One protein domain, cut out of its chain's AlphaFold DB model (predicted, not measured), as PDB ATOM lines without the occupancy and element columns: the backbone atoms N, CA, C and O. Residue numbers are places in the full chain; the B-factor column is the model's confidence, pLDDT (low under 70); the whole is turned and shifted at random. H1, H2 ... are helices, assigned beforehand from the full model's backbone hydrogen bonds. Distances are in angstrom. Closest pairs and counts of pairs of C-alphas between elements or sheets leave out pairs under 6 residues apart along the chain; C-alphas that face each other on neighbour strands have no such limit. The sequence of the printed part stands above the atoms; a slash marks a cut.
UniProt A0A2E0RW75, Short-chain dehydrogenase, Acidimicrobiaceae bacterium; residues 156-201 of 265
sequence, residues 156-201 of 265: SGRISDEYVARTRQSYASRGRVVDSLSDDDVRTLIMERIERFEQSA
ATOM      1  N   SER A 156      -6.577 -21.215  49.090       43.47
ATOM      2  CA  SER A 156      -6.748 -19.820  49.532       43.47
ATOM      3  C   SER A 156      -6.382 -18.716  48.521       43.47
ATOM      4  O   SER A 156      -6.172 -17.574  48.923       43.47
ATOM      5  N   GLY A 157      -6.325 -19.012  47.215       52.56
ATOM      6  CA  GLY A 157      -6.062 -17.996  46.181       52.56
ATOM      7  C   GLY A 157      -4.602 -17.532  46.095       52.56
ATOM      8  O   GLY A 157      -4.292 -16.611  45.338       52.56
ATOM      9  N   ARG A 158      -3.683 -18.180  46.827       66.81
ATOM     10  CA  ARG A 158      -2.234 -18.034  46.622       66.81
ATOM     11  C   ARG A 158      -1.783 -19.021  45.554       66.81
ATOM     12  O   ARG A 158      -2.057 -20.212  45.652       66.81
ATOM     13  N   ILE A 159      -1.045 -18.535  44.557       77.19
ATOM     14  CA  ILE A 159      -0.275 -19.393  43.645       77.19
ATOM     15  C   ILE A 159       0.567 -20.354  44.509       77.19
ATOM     16  O   ILE A 159       1.088 -19.940  45.544       77.19
ATOM     17  N   SER A 160       0.702 -21.624  44.128       80.44
ATOM     18  CA  SER A 160       1.515 -22.579  44.896       80.44
ATOM     19  C   SER A 160       3.016 -22.372  44.655       80.44
ATOM     20  O   SER A 160       3.429 -21.804  43.638       80.44
ATOM     21  N   ASP A 161       3.857 -22.812  45.589       83.50
ATOM     22  CA  ASP A 161       5.324 -22.762  45.441       83.50
ATOM     23  C   ASP A 161       5.787 -23.645  44.272       83.50
ATOM     24  O   ASP A 161       6.670 -23.272  43.500       83.50
ATOM     25  N   GLU A 162       5.109 -24.776  44.062       78.44
ATOM     26  CA  GLU A 162       5.334 -25.662  42.917       78.44
ATOM     27  C   GLU A 162       5.090 -24.941  41.582       78.44
ATOM     28  O   GLU A 162       5.880 -25.056  40.638       78.44
ATOM     29  N   TYR A 163       4.020 -24.142  41.495       78.62
ATOM     30  CA  TYR A 163       3.718 -23.372  40.292       78.62
ATOM     31  C   TYR A 163       4.792 -22.303  40.024       78.62
ATOM     32  O   TYR A 163       5.176 -22.096  38.867       78.62
ATOM     33  N   VAL A 164       5.315 -21.657  41.073       84.69
ATOM     34  CA  VAL A 164       6.439 -20.707  40.974       84.69
ATOM     35  C   VAL A 164       7.707 -21.404  40.485       84.69
ATOM     36  O   VAL A 164       8.302 -20.952  39.505       84.69
ATOM     37  N   ALA A 165       8.081 -22.541  41.075       82.94
ATOM     38  CA  ALA A 165       9.253 -23.314  40.664       82.94
ATOM     39  C   ALA A 165       9.175 -23.742  39.187       82.94
ATOM     40  O   ALA A 165      10.125 -23.559  38.419       82.94
ATOM     41  N   ARG A 166       8.005 -24.223  38.745       79.06
ATOM     42  CA  ARG A 166       7.760 -24.573  37.337       79.06
ATOM     43  C   ARG A 166       7.862 -23.361  36.414       79.06
ATOM     44  O   ARG A 166       8.391 -23.464  35.308       79.06
ATOM     45  N   THR A 167       7.359 -22.213  36.860       81.25
ATOM     46  CA  THR A 167       7.432 -20.959  36.105       81.25
ATOM     47  C   THR A 167       8.884 -20.519  35.927       81.25
ATOM     48  O   THR A 167       9.287 -20.228  34.801       81.25
ATOM     49  N   ARG A 168       9.707 -20.586  36.985       84.75
ATOM     50  CA  ARG A 168      11.151 -20.310  36.905       84.75
ATOM     51  C   ARG A 168      11.859 -21.217  35.908       84.75
ATOM     52  O   ARG A 168      12.555 -20.722  35.027       84.75
ATOM     53  N   GLN A 169      11.618 -22.527  35.980       80.25
ATOM     54  CA  GLN A 169      12.191 -23.483  35.030       80.25
ATOM     55  C   GLN A 169      11.792 -23.154  33.583       80.25
ATOM     56  O   GLN A 169      12.615 -23.231  32.669       80.25
ATOM     57  N   SER A 170      10.535 -22.756  33.372       78.81
ATOM     58  CA  SER A 170      10.037 -22.350  32.060       78.81
ATOM     59  C   SER A 170      10.743 -21.092  31.543       78.81
ATOM     60  O   SER A 170      11.161 -21.066  30.388       78.81
ATOM     61  N   TYR A 171      10.938 -20.077  32.385       79.69
ATOM     62  CA  TYR A 171      11.676 -18.862  32.032       79.69
ATOM     63  C   TYR A 171      13.156 -19.136  31.742       79.69
ATOM     64  O   TYR A 171      13.659 -18.708  30.703       79.69
ATOM     65  N   ALA A 172      13.820 -19.926  32.587       80.31
ATOM     66  CA  ALA A 172      15.210 -20.328  32.389       80.31
ATOM     67  C   ALA A 172      15.399 -21.086  31.065       80.31
ATOM     68  O   ALA A 172      16.327 -20.798  30.311       80.31
ATOM     69  N   SER A 173      14.469 -21.984  30.709       72.94
ATOM     70  CA  SER A 173      14.510 -22.702  29.424       72.94
ATOM     71  C   SER A 173      14.374 -21.793  28.194       72.94
ATOM     72  O   SER A 173      14.758 -22.187  27.097       72.94
ATOM     73  N   ARG A 174      13.860 -20.569  28.378       72.44
ATOM     74  CA  ARG A 174      13.745 -19.531  27.342       72.44
ATOM     75  C   ARG A 174      14.860 -18.484  27.417       72.44
ATOM     76  O   ARG A 174      14.759 -17.449  26.769       72.44
ATOM     77  N   GLY A 175      15.903 -18.730  28.212       71.88
ATOM     78  CA  GLY A 175      17.035 -17.816  28.372       71.88
ATOM     79  C   GLY A 175      16.719 -16.551  29.173       71.88
ATOM     80  O   GLY A 175      17.495 -15.600  29.128       71.88
ATOM     81  N   ARG A 176      15.599 -16.515  29.909       75.75
ATOM     82  CA  ARG A 176      15.255 -15.382  30.775       75.75
ATOM     83  C   ARG A 176      15.881 -15.545  32.152       75.75
ATOM     84  O   ARG A 176      15.728 -16.579  32.799       75.75
ATOM     85  N   VAL A 177      16.539 -14.484  32.610       74.75
ATOM     86  CA  VAL A 177      17.136 -14.411  33.944       74.75
ATOM     87  C   VAL A 177      16.036 -14.076  34.945       74.75
ATOM     88  O   VAL A 177      15.673 -12.918  35.121       74.75
ATOM     89  N   VAL A 178      15.479 -15.107  35.576       77.88
ATOM     90  CA  VAL A 178      14.502 -14.958  36.669       77.88
ATOM     91  C   VAL A 178      15.058 -15.396  38.018       77.88
ATOM     92  O   VAL A 178      14.400 -15.203  39.033       77.88
ATOM     93  N   ASP A 179      16.271 -15.953  38.061       76.69
ATOM     94  CA  ASP A 179      16.886 -16.487  39.285       76.69
ATOM     95  C   ASP A 179      17.100 -15.414  40.361       76.69
ATOM     96  O   ASP A 179      17.084 -15.720  41.548       76.69
ATOM     97  N   SER A 180      17.240 -14.149  39.954       82.81
ATOM     98  CA  SER A 180      17.383 -13.005  40.859       82.81
ATOM     99  C   SER A 180      16.063 -12.488  41.441       82.81
ATOM    100  O   SER A 180      16.097 -11.635  42.322       82.81
ATOM    101  N   LEU A 181      14.912 -12.938  40.934       87.88
ATOM    102  CA  LEU A 181      13.597 -12.502  41.413       87.88
ATOM    103  C   LEU A 181      13.220 -13.233  42.700       87.88
ATOM    104  O   LEU A 181      13.543 -14.414  42.843       87.88
ATOM    105  N   SER A 182      12.487 -12.577  43.602       91.50
ATOM    106  CA  SER A 182      11.858 -13.259  44.741       91.50
ATOM    107  C   SER A 182      10.666 -14.112  44.286       91.50
ATOM    108  O   SER A 182      10.168 -13.964  43.168       91.50
ATOM    109  N   ASP A 183      10.188 -15.031  45.127       89.62
ATOM    110  CA  ASP A 183       9.006 -15.834  44.779       89.62
ATOM    111  C   ASP A 183       7.742 -14.978  44.646       89.62
ATOM    112  O   ASP A 183       6.908 -15.259  43.784       89.62
ATOM    113  N   ASP A 184       7.624 -13.902  45.427       88.62
ATOM    114  CA  ASP A 184       6.511 -12.954  45.321       88.62
ATOM    115  C   ASP A 184       6.575 -12.137  44.018       88.62
ATOM    116  O   ASP A 184       5.539 -11.898  43.389       88.62
ATOM    117  N   ASP A 185       7.776 -11.807  43.529       89.25
ATOM    118  CA  ASP A 185       7.946 -11.195  42.203       89.25
ATOM    119  C   ASP A 185       7.504 -12.161  41.094       89.25
ATOM    120  O   ASP A 185       6.782 -11.774  40.176       89.25
ATOM    121  N   VAL A 186       7.868 -13.448  41.188       87.75
ATOM    122  CA  VAL A 186       7.428 -14.457  40.208       87.75
ATOM    123  C   VAL A 186       5.909 -14.629  40.235       87.75
ATOM    124  O   VAL A 186       5.292 -14.754  39.177       87.75
ATOM    125  N   ARG A 187       5.275 -14.601  41.413       88.31
ATOM    126  CA  ARG A 187       3.805 -14.614  41.520       88.31
ATOM    127  C   ARG A 187       3.172 -13.402  40.857       88.31
ATOM    128  O   ARG A 187       2.186 -13.567  40.142       88.31
ATOM    129  N   THR A 188       3.748 -12.223  41.066       88.25
ATOM    130  CA  THR A 188       3.285 -10.983  40.436       88.25
ATOM    131  C   THR A 188       3.366 -11.099  38.916       88.25
ATOM    132  O   THR A 188       2.361 -10.899  38.242       88.25
ATOM    133  N   LEU A 189       4.493 -11.580  38.376       86.38
ATOM    134  CA  LEU A 189       4.654 -11.827  36.938       86.38
ATOM    135  C   LEU A 189       3.626 -12.821  36.375       86.38
ATOM    136  O   LEU A 189       3.104 -12.623  35.276       86.38
ATOM    137  N   ILE A 190       3.314 -13.893  37.112       85.00
ATOM    138  CA  ILE A 190       2.276 -14.854  36.707       85.00
ATOM    139  C   ILE A 190       0.914 -14.161  36.615       85.00
ATOM    140  O   ILE A 190       0.204 -14.348  35.624       85.00
ATOM    141  N   MET A 191       0.551 -13.369  37.626       85.00
ATOM    142  CA  MET A 191      -0.729 -12.662  37.663       85.00
ATOM    143  C   MET A 191      -0.830 -11.604  36.566       85.00
ATOM    144  O   MET A 191      -1.831 -11.580  35.857       85.00
ATOM    145  N   GLU A 192       0.220 -10.812  36.349       87.12
ATOM    146  CA  GLU A 192       0.287  -9.834  35.256       87.12
ATOM    147  C   GLU A 192       0.151 -10.499  33.884       87.12
ATOM    148  O   GLU A 192      -0.491  -9.963  32.980       87.12
ATOM    149  N   ARG A 193       0.729 -11.694  33.706       83.69
ATOM    150  CA  ARG A 193       0.585 -12.461  32.464       83.69
ATOM    151  C   ARG A 193      -0.848 -12.955  32.262       83.69
ATOM    152  O   ARG A 193      -1.346 -12.889  31.139       83.69
ATOM    153  N   ILE A 194      -1.505 -13.440  33.318       84.12
ATOM    154  CA  ILE A 194      -2.921 -13.845  33.276       84.12
ATOM    155  C   ILE A 194      -3.808 -12.636  32.965       84.12
ATOM    156  O   ILE A 194      -4.671 -12.716  32.098       84.12
ATOM    157  N   GLU A 195      -3.577 -11.505  33.621       85.88
ATOM    158  CA  GLU A 195      -4.339 -10.281  33.384       85.88
ATOM    159  C   GLU A 195      -4.157  -9.773  31.950       85.88
ATOM    160  O   GLU A 195      -5.138  -9.490  31.263       85.88
ATOM    161  N   ARG A 196      -2.914  -9.752  31.453       85.88
ATOM    162  CA  ARG A 196      -2.615  -9.369  30.071       85.88
ATOM    163  C   ARG A 196      -3.285 -10.293  29.065       85.88
ATOM    164  O   ARG A 196      -3.807  -9.791  28.074       85.88
ATOM    165  N   PHE A 197      -3.273 -11.610  29.296       84.75
ATOM    166  CA  PHE A 197      -4.025 -12.572  28.484       84.75
ATOM    167  C   PHE A 197      -5.482 -12.110  28.395       84.75
ATOM    168  O   PHE A 197      -5.960 -11.741  27.332       84.75
ATOM    169  N   GLU A 198      -6.158 -11.973  29.526       85.12
ATOM    170  CA  GLU A 198      -7.587 -11.664  29.534       85.12
ATOM    171  C   GLU A 198      -7.945 -10.303  28.923       85.12
ATOM    172  O   GLU A 198      -8.958 -10.195  28.233       85.12
ATOM    173  N   GLN A 199      -7.117  -9.278  29.138       86.56
ATOM    174  CA  GLN A 199      -7.373  -7.914  28.662       86.56
ATOM    175  C   GLN A 199      -7.047  -7.695  27.179       86.56
ATOM    176  O   GLN A 199      -7.545  -6.747  26.577       86.56
ATOM    177  N   SER A 200      -6.204  -8.541  26.586       87.62
ATOM    178  CA  SER A 200      -5.717  -8.376  25.206       87.62
ATOM    179  C   SER A 200      -6.419  -9.270  24.186       87.62
ATOM    180  O   SER A 200      -6.018  -9.314  23.020       87.62
ATOM    181  N   ALA A 201      -7.445 -10.007  24.608       88.94
ATOM    182  CA  ALA A 201      -8.215 -10.844  23.708       88.94
ATOM    183  C   ALA A 201      -8.899  -9.992  22.617       88.94
ATOM    184  O   ALA A 201      -9.641  -9.065  22.946       88.94
TER     185      ALA A 201
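This is residues 156 to 201 of the 265 residues of the protein "Short-chain dehydrogenase" of Acidimicrobiaceae bacterium (UniProt A0A2E0RW75). Look for two helices that meet near their first residues and spread as a V, with the link from the last residue of H1 folding back to the first of H2. Residues 192 to 201, of which 192 to 199 belong to H2, stick out free. The printed part has 46 residues with two named helices, H1 then H2, and no named strand: all helix. It is only just compact, close to loose, with a radius of gyration of the C-alphas of 11.1 A, and flat, spanning 28 by 27 by 14 A.

Go from residue 156 to H1, residues 161 to 173, and on to H2, residues 183 to 199. They touch, H2 with residues 183 to 187 alone; the closest C-alphas, of Val 164 and Val 186, are 6.4 A apart. Their lines are about perpendicular, at 78 degrees. In both helices every O i to N i+4 pair is within hydrogen-bond range.

Find C-alpha 161 at (5.324, -22.762, 45.441); from there H1 runs 18.5 A to C-alpha 173. H2 runs 24.3 A from C-alpha 183 at (9.006, -15.834, 44.779) to C-alpha 199 at (-7.373, -7.914, 28.662).

The two farthest C-alphas, of Ser 156 and Gly 175, are 31.9 A apart. The printed part has no cut, and the link of 9 residues is short. In this model, pLDDT is under 70 at residues 156 to 158.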